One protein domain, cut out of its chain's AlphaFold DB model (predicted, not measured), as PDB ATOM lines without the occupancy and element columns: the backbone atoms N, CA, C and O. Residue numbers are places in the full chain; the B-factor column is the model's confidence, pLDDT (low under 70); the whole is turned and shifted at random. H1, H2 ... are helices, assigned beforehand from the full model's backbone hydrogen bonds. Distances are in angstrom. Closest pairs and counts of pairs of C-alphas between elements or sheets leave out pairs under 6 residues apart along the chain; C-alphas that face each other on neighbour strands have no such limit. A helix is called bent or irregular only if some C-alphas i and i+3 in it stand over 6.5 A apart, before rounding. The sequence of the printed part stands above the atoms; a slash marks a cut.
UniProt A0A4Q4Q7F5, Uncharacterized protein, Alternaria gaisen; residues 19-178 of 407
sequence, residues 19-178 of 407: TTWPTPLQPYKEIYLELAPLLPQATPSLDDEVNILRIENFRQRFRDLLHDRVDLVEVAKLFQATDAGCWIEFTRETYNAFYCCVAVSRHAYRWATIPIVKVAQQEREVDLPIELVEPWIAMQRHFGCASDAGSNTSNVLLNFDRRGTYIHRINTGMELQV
ATOM      1  N   THR A  19      46.641  -9.542   0.511       92.00
ATOM      2  CA  THR A  19      45.765  -9.740   1.680       92.00
ATOM      3  C   THR A  19      45.100  -8.464   2.197       92.00
ATOM      4  O   THR A  19      44.226  -8.539   3.053       92.00
ATOM      5  N   THR A  20      45.516  -7.295   1.709       93.44
ATOM      6  CA  THR A  20      44.954  -5.994   2.099       93.44
ATOM      7  C   THR A  20      44.019  -5.407   1.046       93.44
ATOM      8  O   THR A  20      43.458  -4.334   1.260       93.44
ATOM      9  N   TRP A  21      43.863  -6.070  -0.103       97.25
ATOM     10  CA  TRP A  21      42.897  -5.656  -1.117       97.25
ATOM     11  C   TRP A  21      41.483  -6.062  -0.692       97.25
ATOM     12  O   TRP A  21      41.326  -7.134  -0.100       97.25
ATOM     13  N   PRO A  22      40.449  -5.271  -1.034       98.00
ATOM     14  CA  PRO A  22      39.069  -5.731  -0.966       98.00
ATOM     15  C   PRO A  22      38.919  -7.086  -1.656       98.00
ATOM     16  O   PRO A  22      39.431  -7.274  -2.761       98.00
ATOM     17  N   THR A  23      38.203  -8.013  -1.019       97.94
ATOM     18  CA  THR A  23      37.990  -9.374  -1.532       97.94
ATOM     19  C   THR A  23      37.540  -9.411  -2.999       97.94
ATOM     20  O   THR A  23      38.132 -10.186  -3.744       97.94
ATOM     21  N   PRO A  24      36.620  -8.545  -3.480       98.19
ATOM     22  CA  PRO A  24      36.215  -8.550  -4.891       98.19
ATOM     23  C   PRO A  24      37.341  -8.238  -5.894       98.19
ATOM     24  O   PRO A  24      37.239  -8.591  -7.064       98.19
ATOM     25  N   LEU A  25      38.420  -7.571  -5.464       98.56
ATOM     26  CA  LEU A  25      39.537  -7.181  -6.337       98.56
ATOM     27  C   LEU A  25      40.673  -8.211  -6.356       98.56
ATOM     28  O   LEU A  25      41.486  -8.205  -7.281       98.56
ATOM     29  N   GLN A  26      40.756  -9.070  -5.337       98.38
ATOM     30  CA  GLN A  26      41.808 -10.082  -5.190       98.38
ATOM     31  C   GLN A  26      41.923 -11.017  -6.414       98.38
ATOM     32  O   GLN A  26      43.043 -11.149  -6.931       98.38
ATOM     33  N   PRO A  27      40.814 -11.549  -6.982       98.69
ATOM     34  CA  PRO A  27      40.873 -12.465  -8.120       98.69
ATOM     35  C   PRO A  27      41.645 -11.925  -9.325       98.69
ATOM     36  O   PRO A  27      42.378 -12.671  -9.964       98.69
ATOM     37  N   TYR A  28      41.572 -10.624  -9.622       98.69
ATOM     38  CA  TYR A  28      42.295 -10.034 -10.756       98.69
ATOM     39  C   TYR A  28      43.805 -10.265 -10.675       98.69
ATOM     40  O   TYR A  28      44.452 -10.613 -11.666       98.69
ATOM     41  N   LYS A  29      44.373 -10.074  -9.481       97.94
ATOM     42  CA  LYS A  29      45.804 -10.261  -9.256       97.94
ATOM     43  C   LYS A  29      46.173 -11.739  -9.272       97.94
ATOM     44  O   LYS A  29      47.201 -12.090  -9.846       97.94
ATOM     45  N   GLU A  30      45.351 -12.587  -8.665       98.38
ATOM     46  CA  GLU A  30      45.553 -14.039  -8.658       98.38
ATOM     47  C   GLU A  30      45.552 -14.607 -10.078       98.38
ATOM     48  O   GLU A  30      46.484 -15.314 -10.448       98.38
ATOM     49  N   ILE A  31      44.569 -14.225 -10.898       98.69
ATOM     50  CA  ILE A  31      44.448 -14.648 -12.298       98.69
ATOM     51  C   ILE A  31      45.664 -14.192 -13.102       98.69
ATOM     52  O   ILE A  31      46.263 -14.999 -13.813       98.69
ATOM     53  N   TYR A  32      46.080 -12.926 -12.964       98.19
ATOM     54  CA  TYR A  32      47.285 -12.449 -13.642       98.19
ATOM     55  C   TYR A  32      48.509 -13.284 -13.249       98.19
ATOM     56  O   TYR A  32      49.257 -13.712 -14.120       98.19
ATOM     57  N   LEU A  33      48.723 -13.535 -11.955       97.06
ATOM     58  CA  LEU A  33      49.880 -14.299 -11.480       97.06
ATOM     59  C   LEU A  33      49.820 -15.780 -11.878       97.06
ATOM     60  O   LEU A  33      50.869 -16.375 -12.114       97.06
ATOM     61  N   GLU A  34      48.623 -16.362 -11.986       97.75
ATOM     62  CA  GLU A  34      48.414 -17.730 -12.472       97.75
ATOM     63  C   GLU A  34      48.785 -17.860 -13.957       97.75
ATOM     64  O   GLU A  34      49.396 -18.849 -14.365       97.75
ATOM     65  N   LEU A  35      48.441 -16.857 -14.768       97.88
ATOM     66  CA  LEU A  35      48.613 -16.901 -16.221       97.88
ATOM     67  C   LEU A  35      49.922 -16.285 -16.712       97.88
ATOM     68  O   LEU A  35      50.409 -16.677 -17.770       97.88
ATOM     69  N   ALA A  36      50.523 -15.357 -15.968       96.62
ATOM     70  CA  ALA A  36      51.750 -14.674 -16.371       96.62
ATOM     71  C   ALA A  36      52.892 -15.632 -16.766       96.62
ATOM     72  O   ALA A  36      53.541 -15.344 -17.766       96.62
ATOM     73  N   PRO A  37      53.127 -16.782 -16.095       97.00
ATOM     74  CA  PRO A  37      54.143 -17.750 -16.522       97.00
ATOM     75  C   PRO A  37      53.890 -18.401 -17.891       97.00
ATOM     76  O   PRO A  37      54.799 -19.013 -18.442       97.00
ATOM     77  N   LEU A  38      52.675 -18.301 -18.440       96.94
ATOM     78  CA  LEU A  38      52.313 -18.865 -19.745       96.94
ATOM     79  C   LEU A  38      52.579 -17.896 -20.905       96.94
ATOM     80  O   LEU A  38      52.622 -18.329 -22.056       96.94
ATOM     81  N   LEU A  39      52.763 -16.600 -20.621       96.69
ATOM     82  CA  LEU A  39      53.080 -15.604 -21.645       96.69
ATOM     83  C   LEU A  39      54.437 -15.894 -22.314       96.69
ATOM     84  O   LEU A  39      54.478 -15.977 -23.545       96.69
ATOM     85  N   PRO A  40      55.552 -16.058 -21.574       97.19
ATOM     86  CA  PRO A  40      56.879 -16.099 -22.166       97.19
ATOM     87  C   PRO A  40      57.156 -17.442 -22.822       97.19
ATOM     88  O   PRO A  40      57.021 -18.505 -22.226       97.19
ATOM     89  N   GLN A  41      57.615 -17.380 -24.061       95.94
ATOM     90  CA  GLN A  41      58.119 -18.506 -24.824       95.94
ATOM     91  C   GLN A  41      59.634 -18.381 -24.871       95.94
ATOM     92  O   GLN A  41      60.142 -17.346 -25.307       95.94
ATOM     93  N   ALA A  42      60.374 -19.413 -24.463       92.88
ATOM     94  CA  ALA A  42      61.834 -19.419 -24.583       92.88
ATOM     95  C   ALA A  42      62.251 -19.191 -26.047       92.88
ATOM     96  O   ALA A  42      62.955 -18.231 -26.369       92.88
ATOM     97  N   THR A  43      61.683 -19.995 -26.947       92.69
ATOM     98  CA  THR A  43      61.908 -19.914 -28.390       92.69
ATOM     99  C   THR A  43      60.680 -19.318 -29.086       92.69
ATOM    100  O   THR A  43      59.589 -19.875 -28.963       92.69
ATOM    101  N   PRO A  44      60.818 -18.192 -29.810       90.75
ATOM    102  CA  PRO A  44      59.732 -17.636 -30.615       90.75
ATOM    103  C   PRO A  44      59.277 -18.619 -31.702       90.75
ATOM    104  O   PRO A  44      60.114 -19.169 -32.418       90.75
ATOM    105  N   SER A  45      57.964 -18.803 -31.865       93.94
ATOM    106  CA  SER A  45      57.420 -19.497 -33.037       93.94
ATOM    107  C   SER A  45      57.269 -18.514 -34.195       93.94
ATOM    108  O   SER A  45      56.701 -17.434 -34.016       93.94
ATOM    109  N   LEU A  46      57.743 -18.905 -35.378       95.62
ATOM    110  CA  LEU A  46      57.502 -18.184 -36.634       95.62
ATOM    111  C   LEU A  46      56.297 -18.739 -37.408       95.62
ATOM    112  O   LEU A  46      55.991 -18.238 -38.485       95.62
ATOM    113  N   ASP A  47      55.656 -19.775 -36.869       97.06
ATOM    114  CA  ASP A  47      54.461 -20.396 -37.423       97.06
ATOM    115  C   ASP A  47      53.212 -19.684 -36.890       97.06
ATOM    116  O   ASP A  47      52.967 -19.647 -35.676       97.06
ATOM    117  N   ASP A  48      52.455 -19.098 -37.814       96.81
ATOM    118  CA  ASP A  48      51.250 -18.329 -37.535       96.81
ATOM    119  C   ASP A  48      50.130 -19.205 -36.955       96.81
ATOM    120  O   ASP A  48      49.450 -18.758 -36.034       96.81
ATOM    121  N   GLU A  49      49.982 -20.464 -37.381       97.81
ATOM    122  CA  GLU A  49      48.946 -21.374 -36.869       97.81
ATOM    123  C   GLU A  49      49.209 -21.740 -35.404       97.81
ATOM    124  O   GLU A  49      48.313 -21.676 -34.557       97.81
ATOM    125  N   VAL A  50      50.472 -22.035 -35.069       97.62
ATOM    126  CA  VAL A  50      50.898 -22.288 -33.682       97.62
ATOM    127  C   VAL A  50      50.642 -21.065 -32.802       97.62
ATOM    128  O   VAL A  50      50.222 -21.187 -31.648       97.62
ATOM    129  N   ASN A  51      50.921 -19.875 -33.330       98.12
ATOM    130  CA  ASN A  51      50.739 -18.626 -32.607       98.12
ATOM    131  C   ASN A  51      49.259 -18.292 -32.388       98.12
ATOM    132  O   ASN A  51      48.906 -17.911 -31.273       98.12
ATOM    133  N   ILE A  52      48.404 -18.487 -33.396       98.25
ATOM    134  CA  ILE A  52      46.948 -18.314 -33.290       98.25
ATOM    135  C   ILE A  52      46.396 -19.224 -32.194       98.25
ATOM    136  O   ILE A  52      45.801 -18.730 -31.238       98.25
ATOM    137  N   LEU A  53      46.696 -20.525 -32.253       98.19
ATOM    138  CA  LEU A  53      46.211 -21.486 -31.264       98.19
ATOM    139  C   LEU A  53      46.681 -21.138 -29.843       98.19
ATOM    140  O   LEU A  53      45.936 -21.284 -28.873       98.19
ATOM    141  N   ARG A  54      47.922 -20.660 -29.688       97.69
ATOM    142  CA  ARG A  54      48.438 -20.209 -28.386       97.69
ATOM    143  C   ARG A  54      47.650 -19.011 -27.855       97.69
ATOM    144  O   ARG A  54      47.267 -19.017 -26.685       97.69
ATOM    145  N   ILE A  55      47.428 -18.005 -28.701       98.50
ATOM    146  CA  ILE A  55      46.694 -16.785 -28.349       98.50
ATOM    147  C   ILE A  55      45.265 -17.131 -27.926       98.50
ATOM    148  O   ILE A  55      44.819 -16.690 -26.866       98.50
ATOM    149  N   GLU A  56      44.574 -17.954 -28.714       98.38
ATOM    150  CA  GLU A  56      43.208 -18.402 -28.437       98.38
ATOM    151  C   GLU A  56      43.121 -19.152 -27.106       98.38
ATOM    152  O   GLU A  56      42.323 -18.783 -26.247       98.38
ATOM    153  N   ASN A  57      44.000 -20.135 -26.878       98.50
ATOM    154  CA  ASN A  57      44.014 -20.911 -25.635       98.50
ATOM    155  C   ASN A  57      44.277 -20.042 -24.399       98.50
ATOM    156  O   ASN A  57      43.624 -20.208 -23.366       98.50
ATOM    157  N   PHE A  58      45.233 -19.113 -24.486       98.62
ATOM    158  CA  PHE A  58      45.539 -18.210 -23.379       98.62
ATOM    159  C   PHE A  58      44.360 -17.278 -23.083       98.62
ATOM    160  O   PHE A  58      43.965 -17.142 -21.924       98.62
ATOM    161  N   ARG A  59      43.766 -16.665 -24.116       98.75
ATOM    162  CA  ARG A  59      42.611 -15.766 -23.964       98.75
ATOM    163  C   ARG A  59      41.384 -16.492 -23.437       98.75
ATOM    164  O   ARG A  59      40.718 -15.943 -22.565       98.75
ATOM    165  N   GLN A  60      41.113 -17.707 -23.914       98.69
ATOM    166  CA  GLN A  60      40.003 -18.517 -23.423       98.69
ATOM    167  C   GLN A  60      40.174 -18.799 -21.931       98.69
ATOM    168  O   GLN A  60      39.298 -18.453 -21.147       98.69
ATOM    169  N   ARG A  61      41.351 -19.286 -21.513       98.75
ATOM    170  CA  ARG A  61      41.630 -19.530 -20.092       98.75
ATOM    171  C   ARG A  61      41.523 -18.254 -19.254       98.75
ATOM    172  O   ARG A  61      40.994 -18.297 -18.151       98.75
ATOM    173  N   PHE A  62      42.014 -17.121 -19.754       98.75
ATOM    174  CA  PHE A  62      41.882 -15.839 -19.058       98.75
ATOM    175  C   PHE A  62      40.407 -15.452 -18.897       98.75
ATOM    176  O   PHE A  62      39.990 -15.092 -17.798       98.75
ATOM    177  N   ARG A  63      39.614 -15.563 -19.967       98.75
ATOM    178  CA  ARG A  63      38.180 -15.255 -19.958       98.75
ATOM    179  C   ARG A  63      37.420 -16.148 -18.979       98.75
ATOM    180  O   ARG A  63      36.678 -15.610 -18.170       98.75
ATOM    181  N   ASP A  64      37.657 -17.458 -19.011       98.75
ATOM    182  CA  ASP A  64      37.017 -18.419 -18.104       98.75
ATOM    183  C   ASP A  64      37.327 -18.074 -16.643       98.75
ATOM    184  O   ASP A  64      36.430 -17.929 -15.821       98.75
ATOM    185  N   LEU A  65      38.602 -17.825 -16.327       98.88
ATOM    186  CA  LEU A  65      39.016 -17.470 -14.973       98.88
ATOM    187  C   LEU A  65      38.423 -16.143 -14.481       98.88
ATOM    188  O   LEU A  65      38.087 -16.037 -13.303       98.88
ATOM    189  N   LEU A  66      38.322 -15.133 -15.350       98.75
ATOM    190  CA  LEU A  66      37.670 -13.869 -15.007       98.75
ATOM    191  C   LEU A  66      36.185 -14.089 -14.736       98.75
ATOM    192  O   LEU A  66      35.705 -13.676 -13.685       98.75
ATOM    193  N   HIS A  67      35.499 -14.781 -15.642       98.56
ATOM    194  CA  HIS A  67      34.072 -15.049 -15.531       98.56
ATOM    195  C   HIS A  67      33.726 -15.841 -14.263       98.56
ATOM    196  O   HIS A  67      32.773 -15.513 -13.561       98.56
ATOM    197  N   ASP A  68      34.535 -16.850 -13.937       98.56
ATOM    198  CA  ASP A  68      34.277 -17.749 -12.815       98.56
ATOM    199  C   ASP A  68      34.591 -17.121 -11.450       98.56
ATOM    200  O   ASP A  68      33.992 -17.498 -10.441       98.56
ATOM    201  N   ARG A  69      35.576 -16.213 -11.382       98.62
ATOM    202  CA  ARG A  69      36.136 -15.743 -10.099       98.62
ATOM    203  C   ARG A  69      35.840 -14.282  -9.773       98.62
ATOM    204  O   ARG A  69      35.981 -13.903  -8.612       98.62
ATOM    205  N   VAL A  70      35.485 -13.448 -10.750       98.69
ATOM    206  CA  VAL A  70      35.253 -12.015 -10.528       98.69
ATOM    207  C   VAL A  70      33.769 -11.734 -10.316       98.69
ATOM    208  O   VAL A  70      32.956 -11.878 -11.223       98.69
ATOM    209  N   ASP A  71      33.430 -11.219  -9.135       98.50
ATOM    210  CA  ASP A  71      32.113 -10.630  -8.890       98.50
ATOM    211  C   ASP A  71      32.103  -9.161  -9.335       98.50
ATOM    212  O   ASP A  71      32.476  -8.247  -8.591       98.50
ATOM    213  N   LEU A  72      31.676  -8.932 -10.576       98.25
ATOM    214  CA  LEU A  72      31.658  -7.596 -11.169       98.25
ATOM    215  C   LEU A  72      30.689  -6.638 -10.457       98.25
ATOM    216  O   LEU A  72      30.927  -5.429 -10.429       98.25
ATOM    217  N   VAL A  73      29.632  -7.158  -9.824       98.38
ATOM    218  CA  VAL A  73      28.663  -6.343  -9.077       98.38
ATOM    219  C   VAL A  73      29.319  -5.764  -7.828       98.38
ATOM    220  O   VAL A  73      29.182  -4.568  -7.554       98.38
ATOM    221  N   GLU A  74      30.074  -6.574  -7.089       98.56
ATOM    222  CA  GLU A  74      30.818  -6.102  -5.918       98.56
ATOM    223  C   GLU A  74      31.972  -5.164  -6.305       98.56
ATOM    224  O   GLU A  74      32.199  -4.150  -5.639       98.56
ATOM    225  N   VAL A  75      32.651  -5.419  -7.431       98.56
ATOM    226  CA  VAL A  75      33.652  -4.489  -7.986       98.56
ATOM    227  C   VAL A  75      33.016  -3.128  -8.299       98.56
ATOM    228  O   VAL A  75      33.551  -2.085  -7.915       98.56
ATOM    229  N   ALA A  76      31.847  -3.113  -8.945       98.25
ATOM    230  CA  ALA A  76      31.132  -1.883  -9.275       98.25
ATOM    231  C   ALA A  76      30.709  -1.096  -8.023       98.25
ATOM    232  O   ALA A  76      30.820   0.134  -8.011       98.25
ATOM    233  N   LYS A  77      30.287  -1.776  -6.946       98.25
ATOM    234  CA  LYS A  77      29.970  -1.133  -5.656       98.25
ATOM    235  C   LYS A  77      31.178  -0.409  -5.059       98.25
ATOM    236  O   LYS A  77      31.031   0.720  -4.588       98.25
ATOM    237  N   LEU A  78      32.374  -1.003  -5.136       98.31
ATOM    238  CA  LEU A  78      33.610  -0.351  -4.684       98.31
ATOM    239  C   LEU A  78      33.884   0.934  -5.478       98.31
ATOM    240  O   LEU A  78      34.181   1.972  -4.884       98.31
ATOM    241  N   PHE A  79      33.728   0.903  -6.807       98.12
ATOM    242  CA  PHE A  79      33.885   2.102  -7.635       98.12
ATOM    243  C   PHE A  79      32.858   3.185  -7.291       98.12
ATOM    244  O   PHE A  79      33.246   4.333  -7.077       98.12
ATOM    245  N   GLN A  80      31.579   2.826  -7.144       97.38
ATOM    246  CA  GLN A  80      30.520   3.760  -6.743       97.38
ATOM    247  C   GLN A  80      30.825   4.433  -5.397       97.38
ATOM    248  O   GLN A  80      30.664   5.647  -5.261       97.38
ATOM    249  N   ALA A  81      31.322   3.671  -4.417       97.06
ATOM    250  CA  ALA A  81      31.739   4.214  -3.129       97.06
ATOM    251  C   ALA A  81      32.907   5.208  -3.281       97.06
ATOM    252  O   ALA A  81      32.857   6.304  -2.715       97.06
ATOM    253  N   THR A  82      33.928   4.878  -4.085       96.12
ATOM    254  CA  THR A  82      35.062   5.789  -4.331       96.12
ATOM    255  C   THR A  82      34.667   7.053  -5.094       96.12
ATOM    256  O   THR A  82      35.154   8.138  -4.758       96.12
ATOM    257  N   ASP A  83      33.744   6.948  -6.053       94.62
ATOM    258  CA  ASP A  83      33.200   8.082  -6.811       94.62
ATOM    259  C   ASP A  83      32.387   9.021  -5.907       94.62
ATOM    260  O   ASP A  83      32.467  10.243  -6.045       94.62
ATOM    261  N   ALA A  84      31.693   8.472  -4.904       95.44
ATOM    262  CA  ALA A  84      31.042   9.235  -3.836       95.44
ATOM    263  C   ALA A  84      32.031   9.821  -2.803       95.44
ATOM    264  O   ALA A  84      31.624  10.496  -1.857       95.44
ATOM    265  N   GLY A  85      33.336   9.588  -2.968       94.81
ATOM    266  CA  GLY A  85      34.385  10.105  -2.093       94.81
ATOM    267  C   GLY A  85      34.700   9.230  -0.878       94.81
ATOM    268  O   GLY A  85      35.464   9.670  -0.017       94.81
ATOM    269  N   CYS A  86      34.175   8.003  -0.800       95.94
ATOM    270  CA  CYS A  86      34.496   7.049   0.260       95.94
ATOM    271  C   CYS A  86      35.732   6.212  -0.112       95.94
ATOM    272  O   CYS A  86      35.676   5.345  -0.976       95.94
ATOM    273  N   TRP A  87      36.857   6.462   0.564       95.88
ATOM    274  CA  TRP A  87      38.155   5.811   0.303       95.88
ATOM    275  C   TRP A  87      38.574   4.839   1.415       95.88
ATOM    276  O   TRP A  87      39.767   4.624   1.619       95.88
ATOM    277  N   ILE A  88      37.613   4.325   2.190       94.12
ATOM    278  CA  ILE A  88      37.885   3.489   3.370       94.12
ATOM    279  C   ILE A  88      38.245   2.064   2.942       94.12
ATOM    280  O   ILE A  88      39.330   1.587   3.256       94.12
ATOM    281  N   GLU A  89      37.352   1.403   2.206       92.31
ATOM    282  CA  GLU A  89      37.547   0.013   1.769       92.31
ATOM    283  C   GLU A  89      38.480  -0.060   0.561       92.31
ATOM    284  O   GLU A  89      39.407  -0.866   0.521       92.31
ATOM    285  N   PHE A  90      38.292   0.845  -0.400       96.62
ATOM    286  CA  PHE A  90      39.121   0.944  -1.593       96.62
ATOM    287  C   PHE A  90      40.015   2.184  -1.504       96.62
ATOM    288  O   PHE A  90      39.721   3.244  -2.055       96.62
ATOM    289  N   THR A  91      41.094   2.067  -0.728       96.81
ATOM    290  CA  THR A  91      42.047   3.165  -0.504       96.81
ATOM    291  C   THR A  91      42.729   3.596  -1.803       96.81
ATOM    292  O   THR A  91      42.796   2.837  -2.769       96.81
ATOM    293  N   ARG A  92      43.290   4.811  -1.841       97.00
ATOM    294  CA  ARG A  92      43.945   5.337  -3.054       97.00
ATOM    295  C   ARG A  92      45.147   4.501  -3.482       97.00
ATOM    296  O   ARG A  92      45.372   4.319  -4.672       97.00
ATOM    297  N   GLU A  93      45.908   3.972  -2.532       97.38
ATOM    298  CA  GLU A  93      47.049   3.111  -2.830       97.38
ATOM    299  C   GLU A  93      46.622   1.781  -3.444       97.38
ATOM    300  O   GLU A  93      47.265   1.306  -4.383       97.38
ATOM    301  N   THR A  94      45.540   1.189  -2.935       97.94
ATOM    302  CA  THR A  94      44.959  -0.027  -3.508       97.94
ATOM    303  C   THR A  94      44.321   0.271  -4.866       97.94
ATOM    304  O   THR A  94      44.496  -0.510  -5.791       97.94
ATOM    305  N   TYR A  95      43.675   1.427  -5.037       98.19
ATOM    306  CA  TYR A  95      43.130   1.895  -6.319       98.19
ATOM    307  C   TYR A  95      44.213   2.023  -7.389       98.19
ATOM    308  O   TYR A  95      44.069   1.506  -8.493       98.19
ATOM    309  N   ASN A  96      45.343   2.641  -7.043       98.44
ATOM    310  CA  ASN A  96      46.499   2.746  -7.925       98.44
ATOM    311  C   ASN A  96      47.076   1.370  -8.298       98.44
ATOM    312  O   ASN A  96      47.385   1.114  -9.463       98.44
ATOM    313  N   ALA A  97      47.208   0.470  -7.322       98.50
ATOM    314  CA  ALA A  97      47.712  -0.878  -7.562       98.50
ATOM    315  C   ALA A  97      46.753  -1.705  -8.441       98.50
ATOM    316  O   ALA A  97      47.191  -2.387  -9.368       98.50
ATOM    317  N   PHE A  98      45.445  -1.578  -8.213       98.62
ATOM    318  CA  PHE A  98      44.410  -2.214  -9.023       98.62
ATOM    319  C   PHE A  98      44.381  -1.665 -10.453       98.62
ATOM    320  O   PHE A  98      44.288  -2.439 -11.405       98.62
ATOM    321  N   TYR A  99      44.570  -0.353 -10.628       98.62
ATOM    322  CA  TYR A  99      44.684   0.257 -11.953       98.62
ATOM    323  C   TYR A  99      45.838  -0.325 -12.761       98.62
ATOM    324  O   TYR A  99      45.664  -0.662 -13.933       98.62
ATOM    325  N   CYS A 100      46.991  -0.523 -12.119       98.62
ATOM    326  CA  CYS A 100      48.108  -1.225 -12.732       98.62
ATOM    327  C   CYS A 100      47.750  -2.667 -13.099       98.62
ATOM    328  O   CYS A 100      47.967  -3.070 -14.238       98.62
ATOM    329  N   CYS A 101      47.152  -3.414 -12.166       98.69
ATOM    330  CA  CYS A 101      46.767  -4.811 -12.367       98.69
ATOM    331  C   CYS A 101      45.826  -4.988 -13.569       98.69
ATOM    332  O   CYS A 101      46.038  -5.880 -14.391       98.69
ATOM    333  N   VAL A 102      44.822  -4.120 -13.721       98.69
ATOM    334  CA  VAL A 102      43.927  -4.144 -14.886       98.69
ATOM    335  C   VAL A 102      44.677  -3.747 -16.160       98.69
ATOM    336  O   VAL A 102      44.514  -4.416 -17.178       98.69
ATOM    337  N   ALA A 103      45.548  -2.729 -16.118       98.38
ATOM    338  CA  ALA A 103      46.346  -2.322 -17.279       98.38
ATOM    339  C   ALA A 103      47.222  -3.472 -17.809       98.38
ATOM    340  O   ALA A 103      47.164  -3.811 -18.991       98.38
ATOM    341  N   VAL A 104      47.992  -4.127 -16.933       98.19
ATOM    342  CA  VAL A 104      48.857  -5.252 -17.328       98.19
ATOM    343  C   VAL A 104      48.050  -6.481 -17.741       98.19
ATOM    344  O   VAL A 104      48.454  -7.175 -18.669       98.19
ATOM    345  N   SER A 105      46.884  -6.721 -17.129       98.69
ATOM    346  CA  SER A 105      45.980  -7.814 -17.517       98.69
ATOM    347  C   SER A 105      45.411  -7.609 -18.917       98.69
ATOM    348  O   SER A 105      45.372  -8.549 -19.704       98.69
ATOM    349  N   ARG A 106      45.047  -6.373 -19.278       98.38
ATOM    350  CA  ARG A 106      44.602  -6.026 -20.637       98.38
ATOM    351  C   ARG A 106      45.707  -6.250 -21.667       98.38
ATOM    352  O   ARG A 106      45.437  -6.811 -22.724       98.38
ATOM    353  N   HIS A 107      46.950  -5.877 -21.356       98.00
ATOM    354  CA  HIS A 107      48.104  -6.169 -22.217       98.00
ATOM    355  C   HIS A 107      48.399  -7.666 -22.322       98.00
ATOM    356  O   HIS A 107      48.644  -8.155 -23.424       98.00
ATOM    357  N   ALA A 108      48.329  -8.403 -21.214       98.25
ATOM    358  CA  ALA A 108      48.493  -9.852 -21.204       98.25
ATOM    359  C   ALA A 108      47.417 -10.544 -22.043       98.25
ATOM    360  O   ALA A 108      47.753 -11.366 -22.884       98.25
ATOM    361  N   TYR A 109      46.145 -10.176 -21.879       98.50
ATOM    362  CA  TYR A 109      45.039 -10.728 -22.660       98.50
ATOM    363  C   TYR A 109      45.163 -10.390 -24.149       98.50
ATOM    364  O   TYR A 109      45.005 -11.252 -25.014       98.50
ATOM    365  N   ARG A 110      45.471  -9.127 -24.463       96.75
ATOM    366  CA  ARG A 110      45.646  -8.690 -25.843       96.75
ATOM    367  C   ARG A 110      46.781  -9.442 -26.516       96.75
ATOM    368  O   ARG A 110      46.601  -9.952 -27.609       96.75
ATOM    369  N   TRP A 111      47.952  -9.491 -25.905       96.75
ATOM    370  CA  TRP A 111      49.095 -10.088 -26.575       96.75
ATOM    371  C   TRP A 111      49.107 -11.604 -26.492       96.75
ATOM    372  O   TRP A 111      49.481 -12.248 -27.465       96.75
ATOM    373  N   ALA A 112      48.706 -12.161 -25.348       97.50
ATOM    374  CA  ALA A 112      48.558 -13.588 -25.067       97.50
ATOM    375  C   ALA A 112      49.813 -14.461 -25.280       97.50
ATOM    376  O   ALA A 112      49.791 -15.668 -25.050       97.50
ATOM    377  N   THR A 113      50.930 -13.863 -25.692       96.94
ATOM    378  CA  THR A 113      52.223 -14.510 -25.895       96.94
ATOM    379  C   THR A 113      53.336 -13.471 -25.855       96.94
ATOM    380  O   THR A 113      53.142 -12.307 -26.211       96.94
ATOM    381  N   ILE A 114      54.521 -13.906 -25.430       96.38
ATOM    382  CA  ILE A 114      55.762 -13.136 -25.463       96.38
ATOM    383  C   ILE A 114      56.853 -14.040 -26.031       96.38
ATOM    384  O   ILE A 114      57.124 -15.100 -25.481       96.38
ATOM    385  N   PRO A 115      57.504 -13.673 -27.137       95.19
ATOM    386  CA  PRO A 115      57.469 -12.364 -27.769       95.19
ATOM    387  C   PRO A 115      56.138 -12.092 -28.463       95.19
ATOM    388  O   PRO A 115      55.360 -13.009 -28.724       95.19
ATOM    389  N   ILE A 116      55.891 -10.814 -28.740       94.25
ATOM    390  CA  ILE A 116      54.770 -10.413 -29.589       94.25
ATOM    391  C   ILE A 116      55.003 -10.982 -30.985       94.25
ATOM    392  O   ILE A 116      56.140 -10.982 -31.447       94.25
ATOM    393  N   VAL A 117      53.941 -11.440 -31.642       94.88
ATOM    394  CA  VAL A 117      54.006 -12.124 -32.939       94.88
ATOM    395  C   VAL A 117      53.182 -11.406 -34.008       94.88
ATOM    396  O   VAL A 117      52.249 -10.670 -33.685       94.88
ATOM    397  N   LYS A 118      53.511 -11.636 -35.286       93.12
ATOM    398  CA  LYS A 118      52.868 -10.989 -36.447       93.12
ATOM    399  C   LYS A 118      51.345 -11.086 -36.420       93.12
ATOM    400  O   LYS A 118      50.692 -10.055 -36.540       93.12
ATOM    401  N   VAL A 119      50.795 -12.283 -36.209       94.44
ATOM    402  CA  VAL A 119      49.337 -12.504 -36.181       94.44
ATOM    403  C   VAL A 119      48.628 -11.652 -35.125       94.44
ATOM    404  O   VAL A 119      47.609 -11.045 -35.426       94.44
ATOM    405  N   ALA A 120      49.211 -11.493 -33.931       94.38
ATOM    406  CA  ALA A 120      48.650 -10.631 -32.885       94.38
ATOM    407  C   ALA A 120      48.729  -9.137 -33.250       94.38
ATOM    408  O   ALA A 120      47.884  -8.337 -32.864       94.38
ATOM    409  N   GLN A 121      49.755  -8.725 -34.001       91.81
ATOM    410  CA  GLN A 121      49.893  -7.335 -34.453       91.81
ATOM    411  C   GLN A 121      48.964  -6.981 -35.620       91.81
ATOM    412  O   GLN A 121      48.757  -5.800 -35.881       91.81
ATOM    413  N   GLN A 122      48.455  -7.975 -36.350       91.75
ATOM    414  CA  GLN A 122      47.535  -7.772 -37.472       91.75
ATOM    415  C   GLN A 122      46.085  -7.559 -37.021       91.75
ATOM    416  O   GLN A 122      45.269  -7.071 -37.807       91.75
ATOM    417  N   GLU A 123      45.761  -7.889 -35.769       93.00
ATOM    418  CA  GLU A 123      44.463  -7.586 -35.175       93.00
ATOM    419  C   GLU A 123      44.205  -6.073 -35.189       93.00
ATOM    420  O   GLU A 123      45.103  -5.271 -34.929       93.00
ATOM    421  N   ARG A 124      42.965  -5.672 -35.493       91.38
ATOM    422  CA  ARG A 124      42.534  -4.259 -35.468       91.38
ATOM    423  C   ARG A 124      41.765  -3.892 -34.208       91.38
ATOM    424  O   ARG A 124      41.797  -2.740 -33.789       91.38
ATOM    425  N   GLU A 125      41.120  -4.881 -33.612       93.25
ATOM    426  CA  GLU A 125      40.358  -4.808 -32.373       93.25
ATOM    427  C   GLU A 125      40.498  -6.142 -31.636       93.25
ATOM    428  O   GLU A 125      40.834  -7.160 -32.245       93.25
ATOM    429  N   VAL A 126      40.266  -6.130 -30.326       93.75
ATOM    430  CA  VAL A 126      40.245  -7.329 -29.484       93.75
ATOM    431  C   VAL A 126      39.037  -7.232 -28.568       93.75
ATOM    432  O   VAL A 126      38.883  -6.240 -27.857       93.75
ATOM    433  N   ASP A 127      38.212  -8.278 -28.562       94.75
ATOM    434  CA  ASP A 127      37.100  -8.411 -27.624       94.75
ATOM    435  C   ASP A 127      37.640  -8.723 -26.219       94.75
ATOM    436  O   ASP A 127      38.036  -9.856 -25.905       94.75
ATOM    437  N   LEU A 128      37.725  -7.677 -25.397       97.19
ATOM    438  CA  LEU A 128      38.156  -7.767 -24.008       97.19
ATOM    439  C   LEU A 128      36.976  -8.198 -23.120       97.19
ATOM    440  O   LEU A 128      35.891  -7.636 -23.262       97.19
ATOM    441  N   PRO A 129      37.184  -9.122 -22.160       98.25
ATOM    442  CA  PRO A 129      36.152  -9.515 -21.207       98.25
ATOM    443  C   PRO A 129      35.616  -8.310 -20.431       98.25
ATOM    444  O   PRO A 129      36.379  -7.398 -20.084       98.25
ATOM    445  N   ILE A 130      34.314  -8.309 -20.136       98.44
ATOM    446  CA  ILE A 130      33.630  -7.185 -19.480       98.44
ATOM    447  C   ILE A 130      34.247  -6.867 -18.111       98.44
ATOM    448  O   ILE A 130      34.376  -5.702 -17.732       98.44
ATOM    449  N   GLU A 131      34.767  -7.893 -17.440       98.75
ATOM    450  CA  GLU A 131      35.475  -7.830 -16.168       98.75
ATOM    451  C   GLU A 131      36.756  -6.986 -16.259       98.75
ATOM    452  O   GLU A 131      37.163  -6.395 -15.262       98.75
ATOM    453  N   LEU A 132      37.387  -6.873 -17.437       98.56
ATOM    454  CA  LEU A 132      38.521  -5.970 -17.696       98.56
ATOM    455  C   LEU A 132      38.100  -4.629 -18.314       98.56
ATOM    456  O   LEU A 132      38.899  -3.688 -18.323       98.56
ATOM    457  N   VAL A 133      36.893  -4.532 -18.871       98.25
ATOM    458  CA  VAL A 133      36.388  -3.324 -19.539       98.25
ATOM    459  C   VAL A 133      35.757  -2.363 -18.535       98.25
ATOM    460  O   VAL A 133      36.141  -1.194 -18.502       98.25
ATOM    461  N   GLU A 134      34.844  -2.822 -17.679       98.12
ATOM    462  CA  GLU A 134      34.127  -1.928 -16.758       98.12
ATOM    463  C   GLU A 134      35.045  -1.237 -15.739       98.12
ATOM    464  O   GLU A 134      34.985  -0.001 -15.635       98.12
ATOM    465  N   PRO A 135      35.957  -1.950 -15.041       98.38
ATOM    466  CA  PRO A 135      36.897  -1.290 -14.142       98.38
ATOM    467  C   PRO A 135      37.797  -0.305 -14.881       98.38
ATOM    468  O   PRO A 135      38.112   0.768 -14.367       98.38
ATOM    469  N   TRP A 136      38.203  -0.649 -16.105       98.25
ATOM    470  CA  TRP A 136      39.047   0.212 -16.919       98.25
ATOM    471  C   TRP A 136      38.359   1.538 -17.234       98.25
ATOM    472  O   TRP A 136      38.940   2.588 -16.975       98.25
ATOM    473  N   ILE A 137      37.099   1.511 -17.679       97.38
ATOM    474  CA  ILE A 137      36.309   2.721 -17.960       97.38
ATOM    475  C   ILE A 137      36.135   3.580 -16.700       97.38
ATOM    476  O   ILE A 137      36.226   4.810 -16.757       97.38
ATOM    477  N   ALA A 138      35.883   2.966 -15.538       97.44
ATOM    478  CA  ALA A 138      35.812   3.697 -14.270       97.44
ATOM    479  C   ALA A 138      37.140   4.410 -13.950       97.44
ATOM    480  O   ALA A 138      37.153   5.604 -13.641       97.44
ATOM    481  N   MET A 139      38.268   3.722 -14.122       97.75
ATOM    482  CA  MET A 139      39.592   4.283 -13.850       97.75
ATOM    483  C   MET A 139      40.023   5.335 -14.881       97.75
ATOM    484  O   MET A 139      40.574   6.369 -14.501       97.75
ATOM    485  N   GLN A 140      39.712   5.150 -16.168       97.00
ATOM    486  CA  GLN A 140      39.935   6.163 -17.205       97.00
ATOM    487  C   GLN A 140      39.204   7.471 -16.870       97.00
ATOM    488  O   GLN A 140      39.792   8.550 -16.992       97.00
ATOM    489  N   ARG A 141      37.956   7.388 -16.377       96.31
ATOM    490  CA  ARG A 141      37.194   8.552 -15.894       96.31
ATOM    491  C   ARG A 141      37.862   9.212 -14.687       96.31
ATOM    492  O   ARG A 141      38.027  10.432 -14.689       96.31
ATOM    493  N   HIS A 142      38.301   8.426 -13.702       96.00
ATOM    494  CA  HIS A 142      38.972   8.940 -12.503       96.00
ATOM    495  C   HIS A 142      40.271   9.696 -12.827       96.00
ATOM    496  O   HIS A 142      40.461  10.842 -12.404       96.00
ATOM    497  N   PHE A 143      41.163   9.074 -13.606       96.88
ATOM    498  CA  PHE A 143      42.461   9.650 -13.968       96.88
ATOM    499  C   PHE A 143      42.378  10.647 -15.133       96.88
ATOM    500  O   PHE A 143      43.333  11.389 -15.379       96.88
ATOM    501  N   GLY A 144      41.252  10.699 -15.852       96.56
ATOM    502  CA  GLY A 144      41.060  11.534 -17.037       96.56
ATOM    503  C   GLY A 144      42.024  11.182 -18.175       96.56
ATOM    504  O   GLY A 144      42.566  12.087 -18.817       96.56
ATOM    505  N   CYS A 145      42.271   9.887 -18.370       95.06
ATOM    506  CA  CYS A 145      43.216   9.317 -19.328       95.06
ATOM    507  C   CYS A 145      42.460   8.305 -20.196       95.06
ATOM    508  O   CYS A 145      42.077   7.255 -19.695       95.06
ATOM    509  N   ALA A 146      42.184   8.645 -21.456       92.94
ATOM    510  CA  ALA A 146      41.261   7.882 -22.306       92.94
ATOM    511  C   ALA A 146      41.921   6.749 -23.114       92.94
ATOM    512  O   ALA A 146      41.243   6.079 -23.881       92.94
ATOM    513  N   SER A 147      43.237   6.548 -23.001       93.62
ATOM    514  CA  SER A 147      43.937   5.502 -23.754       93.62
ATOM    515  C   SER A 147      43.462   4.100 -23.367       93.62
ATOM    516  O   SER A 147      43.420   3.772 -22.179       93.62
ATOM    517  N   ASP A 148      43.180   3.252 -24.359       93.00
ATOM    518  CA  ASP A 148      42.889   1.825 -24.150       93.00
ATOM    519  C   ASP A 148      44.125   0.998 -23.776       93.00
ATOM    520  O   ASP A 148      43.983  -0.044 -23.131       93.00
ATOM    521  N   ALA A 149      45.313   1.489 -24.141       93.62
ATOM    522  CA  ALA A 149      46.614   0.930 -23.775       93.62
ATOM    523  C   ALA A 149      47.044   1.299 -22.347       93.62
ATOM    524  O   ALA A 149      47.981   0.742 -21.782       93.62
ATOM    525  N   GLY A 150      46.413   2.323 -21.775       95.38
ATOM    526  CA  GLY A 150      46.919   2.987 -20.586       95.38
ATOM    527  C   GLY A 150      48.052   3.958 -20.910       95.38
ATOM    528  O   GLY A 150      48.067   4.623 -21.946       95.38
ATOM    529  N   SER A 151      48.972   4.100 -19.963       95.56
ATOM    530  CA  SER A 151      50.014   5.123 -19.943       95.56
ATOM    531  C   SER A 151      51.234   4.641 -19.167       95.56
ATOM    532  O   SER A 151      51.150   3.711 -18.361       95.56
ATOM    533  N   ASN A 152      52.363   5.338 -19.314       95.62
ATOM    534  CA  ASN A 152      53.549   5.096 -18.488       95.62
ATOM    535  C   ASN A 152      53.227   5.090 -16.982       95.62
ATOM    536  O   ASN A 152      53.781   4.289 -16.237       95.62
ATOM    537  N   THR A 153      52.265   5.903 -16.536       96.75
ATOM    538  CA  THR A 153      51.812   5.858 -15.142       96.75
ATOM    539  C   THR A 153      51.164   4.521 -14.800       96.75
ATOM    540  O   THR A 153      51.652   3.836 -13.907       96.75
ATOM    541  N   SER A 154      50.110   4.122 -15.514       97.50
ATOM    542  CA  SER A 154      49.329   2.924 -15.178       97.50
ATOM    543  C   SER A 154      50.126   1.631 -15.294       97.50
ATOM    544  O   SER A 154      50.048   0.790 -14.405       97.50
ATOM    545  N   ASN A 155      50.914   1.466 -16.356       96.88
ATOM    546  CA  ASN A 155      51.545   0.176 -16.639       96.88
ATOM    547  C   ASN A 155      52.972   0.083 -16.083       96.88
ATOM    548  O   ASN A 155      53.479  -1.025 -15.923       96.88
ATOM    549  N   VAL A 156      53.633   1.219 -15.817       95.88
ATOM    550  CA  VAL A 156      55.034   1.243 -15.363       95.88
ATOM    551  C   VAL A 156      55.151   1.799 -13.952       95.88
ATOM    552  O   VAL A 156      55.511   1.048 -13.054       95.88
ATOM    553  N   LEU A 157      54.822   3.075 -13.717       97.12
ATOM    554  CA  LEU A 157      55.046   3.697 -12.401       97.12
ATOM    555  C   LEU A 157      54.255   3.003 -11.291       97.12
ATOM    556  O   LEU A 157      54.808   2.701 -10.237       97.12
ATOM    557  N   LEU A 158      52.979   2.704 -11.545       98.31
ATOM    558  CA  LEU A 158      52.118   2.021 -10.581       98.31
ATOM    559  C   LEU A 158      52.460   0.530 -10.414       98.31
ATOM    560  O   LEU A 158      51.911  -0.118  -9.527       98.31
ATOM    561  N   ASN A 159      53.373  -0.020 -11.222       98.25
ATOM    562  CA  ASN A 159      53.827  -1.407 -11.112       98.25
ATOM    563  C   ASN A 159      54.965  -1.592 -10.089       98.25
ATOM    564  O   ASN A 159      55.440  -2.706  -9.860       98.25
ATOM    565  N   PHE A 160      55.411  -0.499  -9.467       98.06
ATOM    566  CA  PHE A 160      56.356  -0.526  -8.361       98.06
ATOM    567  C   PHE A 160      55.630  -0.280  -7.040       98.06
ATOM    568  O   PHE A 160      54.779   0.606  -6.948       98.06
ATOM    569  N   ASP A 161      55.954  -1.074  -6.019       94.44
ATOM    570  CA  ASP A 161      55.476  -0.839  -4.654       94.44
ATOM    571  C   ASP A 161      56.269   0.274  -3.938       94.44
ATOM    572  O   ASP A 161      57.256   0.805  -4.449       94.44
ATOM    573  N   ARG A 162      55.871   0.605  -2.704       89.38
ATOM    574  CA  ARG A 162      56.551   1.617  -1.869       89.38
ATOM    575  C   ARG A 162      58.023   1.310  -1.566       89.38
ATOM    576  O   ARG A 162      58.757   2.207  -1.167       89.38
ATOM    577  N   ARG A 163      58.452   0.053  -1.704       91.75
ATOM    578  CA  ARG A 163      59.850  -0.374  -1.535       91.75
ATOM    579  C   ARG A 163      60.613  -0.347  -2.860       91.75
ATOM    580  O   ARG A 163      61.791  -0.689  -2.883       91.75
ATOM    581  N   GLY A 164      59.955   0.042  -3.951       92.94
ATOM    582  CA  GLY A 164      60.487  -0.038  -5.296       92.94
ATOM    583  C   GLY A 164      60.505  -1.467  -5.838       92.94
ATOM    584  O   GLY A 164      61.265  -1.739  -6.752       92.94
ATOM    585  N   THR A 165      59.724  -2.413  -5.330       95.88
ATOM    586  CA  THR A 165      59.664  -3.768  -5.900       95.88
ATOM    587  C   THR A 165      58.822  -3.762  -7.171       95.88
ATOM    588  O   THR A 165      57.701  -3.266  -7.143       95.88
ATOM    589  N   TYR A 166      59.331  -4.332  -8.264       96.88
ATOM    590  CA  TYR A 166      58.575  -4.527  -9.505       96.88
ATOM    591  C   TYR A 166      57.634  -5.738  -9.386       96.88
ATOM    592  O   TYR A 166      58.107  -6.854  -9.151       96.88
ATOM    593  N   ILE A 167      56.320  -5.517  -9.511       97.06
ATOM    594  CA  ILE A 167      55.290  -6.472  -9.068       97.06
ATOM    595  C   ILE A 167      54.800  -7.390 -10.189       97.06
ATOM    596  O   ILE A 167      55.001  -8.603 -10.133       97.06
ATOM    597  N   HIS A 168      54.139  -6.836 -11.200       97.19
ATOM    598  CA  HIS A 168      53.567  -7.585 -12.313       97.19
ATOM    599  C   HIS A 168      54.633  -7.816 -13.379       97.19
ATOM    600  O   HIS A 168      54.712  -7.093 -14.370       97.19
ATOM    601  N   ARG A 169      55.472  -8.825 -13.131       96.56
ATOM    602  CA  ARG A 169      56.501  -9.285 -14.066       96.56
ATOM    603  C   ARG A 169      55.869  -9.960 -15.272       96.56
ATOM    604  O   ARG A 169      54.833 -10.619 -15.162       96.56
ATOM    605  N   ILE A 170      56.519  -9.788 -16.410       95.62
ATOM    606  CA  ILE A 170      56.033 -10.222 -17.708       95.62
ATOM    607  C   ILE A 170      56.752 -11.512 -18.130       95.62
ATOM    608  O   ILE A 170      56.104 -12.471 -18.530       95.62
ATOM    609  N   ASN A 171      58.078 -11.579 -17.971       96.81
ATOM    610  CA  ASN A 171      58.922 -12.715 -18.360       96.81
ATOM    611  C   ASN A 171      59.171 -13.722 -17.222       96.81
ATOM    612  O   ASN A 171      60.280 -14.235 -17.057       96.81
ATOM    613  N   THR A 172      58.158 -13.998 -16.401       94.06
ATOM    614  CA  THR A 172      58.281 -14.934 -15.269       94.06
ATOM    615  C   THR A 172      58.723 -16.324 -15.743       94.06
ATOM    616  O   THR A 172      58.167 -16.859 -16.694       94.06
ATOM    617  N   GLY A 173      59.723 -16.912 -15.078       92.00
ATOM    618  CA  GLY A 173      60.260 -18.240 -15.415       92.00
ATOM    619  C   GLY A 173      61.314 -18.260 -16.529       92.00
ATOM    620  O   GLY A 173      61.903 -19.309 -16.777       92.00
ATOM    621  N   MET A 174      61.593 -17.121 -17.171       96.62
ATOM    622  CA  MET A 174      62.657 -16.999 -18.172       96.62
ATOM    623  C   MET A 174      64.045 -16.884 -17.530       96.62
ATOM    624  O   MET A 174      64.188 -16.607 -16.337       96.62
ATOM    625  N   GLU A 175      65.085 -17.047 -18.350       96.44
ATOM    626  CA  GLU A 175      66.476 -16.882 -17.930       96.44
ATOM    627  C   GLU A 175      66.745 -15.515 -17.283       96.44
ATOM    628  O   GLU A 175      66.108 -14.501 -17.596       96.44
ATOM    629  N   LEU A 176      67.754 -15.478 -16.403       96.56
ATOM    630  CA  LEU A 176      68.112 -14.279 -15.643       96.56
ATOM    631  C   LEU A 176      68.377 -13.072 -16.548       96.56
ATOM    632  O   LEU A 176      67.983 -11.969 -16.199       96.56
ATOM    633  N   GLN A 177      68.989 -13.272 -17.719       96.88
ATOM    634  CA  GLN A 177      69.256 -12.185 -18.664       96.88
ATOM    635  C   GLN A 177      67.970 -11.490 -19.142       96.88
ATOM    636  O   GLN A 177      67.961 -10.270 -19.302       96.88
ATOM    637  N   VAL A 178      66.883 -12.240 -19.357       97.25
ATOM    638  CA  VAL A 178      65.590 -11.688 -19.793       97.25
ATOM    639  C   VAL A 178      64.922 -10.951 -18.639       97.25
ATOM    640  O   VAL A 178      64.529  -9.795 -18.786       97.25
TER     641      VAL A 178
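AT A GLANCE: This is residues 19 to 178 of the 407 residues of an uncharacterized protein of Alternaria gaisen (UniProt A0A4Q4Q7F5). Three long helices, H1, H2 and H4, make an up-and-down bundle, each running against the one before it; H1 and H2 form a helical hairpin, and H4 packs on both. H3 and H6 run side by side, with H6 crossing H4, while short H5 packs on the first part of H2 and short H7 on H4. The printed part has 160 residues with seven named helices, H1 to H7 in chain order, and no named strand; the class is all helix, with 93 residues in the helices. It is compact, with a radius of gyration of the C-alphas of 16.0 A, and only just elongated, spanning 51 by 33 by 28 A.

HOW THE PARTS SIT: H2, residues 48 to 69, touches H1, residues 23 to 38, at a shallow tilt of 21 degrees, opposite ways; their closest C-alphas, of Arg 69 and Pro 27, are 6.1 A apart. With residues 55 to 62 alone, H2 touches residues 109 to 111 of H4, residues 92 to 111; the closest C-alphas, of Arg 59 and Tyr 109, are 5.7 A apart, and the tilt of 34 degrees is only just short of steep. H4 is the hub, touching four helices. It touches H1 at a tilt of 37 degrees, only just steep, the same way, with C-alphas 32 and 105 closest at 6.2 A. It touches H6, residues 130 to 143, at a steep tilt of 49 degrees, with Val 102 and Leu 132 closest at 6.4 A between C-alphas. It also touches H7, residues 152 to 155, where C-alphas 100 and 154 are closest at 5.0 A. H6 touches H3, residues 72 to 83, at a shallow tilt of 6 degrees, the same way, with C-alphas 131 and 72 closest at 6.3 A. H3 and H1 touch only at their ends, with C-alphas 75 and 24 closest at 5.7 A. H5, residues 118 to 122, touches residues 48 to 55 of H2, with C-alphas 119 and 48 closest at 6.3 A. Every O i to N i+4 pair is within hydrogen-bond range in H2, H3, H4 and H5; H1 has 7 of 12 and H6 8 of 10, and H7 is too short for such a pair.

IN THESE COORDINATES: H2 is 31.4 A long, from C-alpha 48 at (51.250, -18.329, -37.535) to C-alpha 69 at (36.136, -15.743, -10.099). H4 measures 28.6 A, H1 25.0 A, H6 19.8 A and H3 16.3 A; H5 and H7 have five and four residues. H1 is irregular, with C-alphas 34 and 37 7.0 A apart. H7 ends with C-alpha 155 at (51.545, 0.176, -16.639).

THE WHOLE: The C-alphas farthest apart, of Asp 47 and Gly 85, are 50.8 A apart. The printed part has no cut and no long link; H2 to H3 is a tight link. Residues 156 to 178 hold no named element. The mean pLDDT of the printed part is 96.7, and no printed residue is under 70.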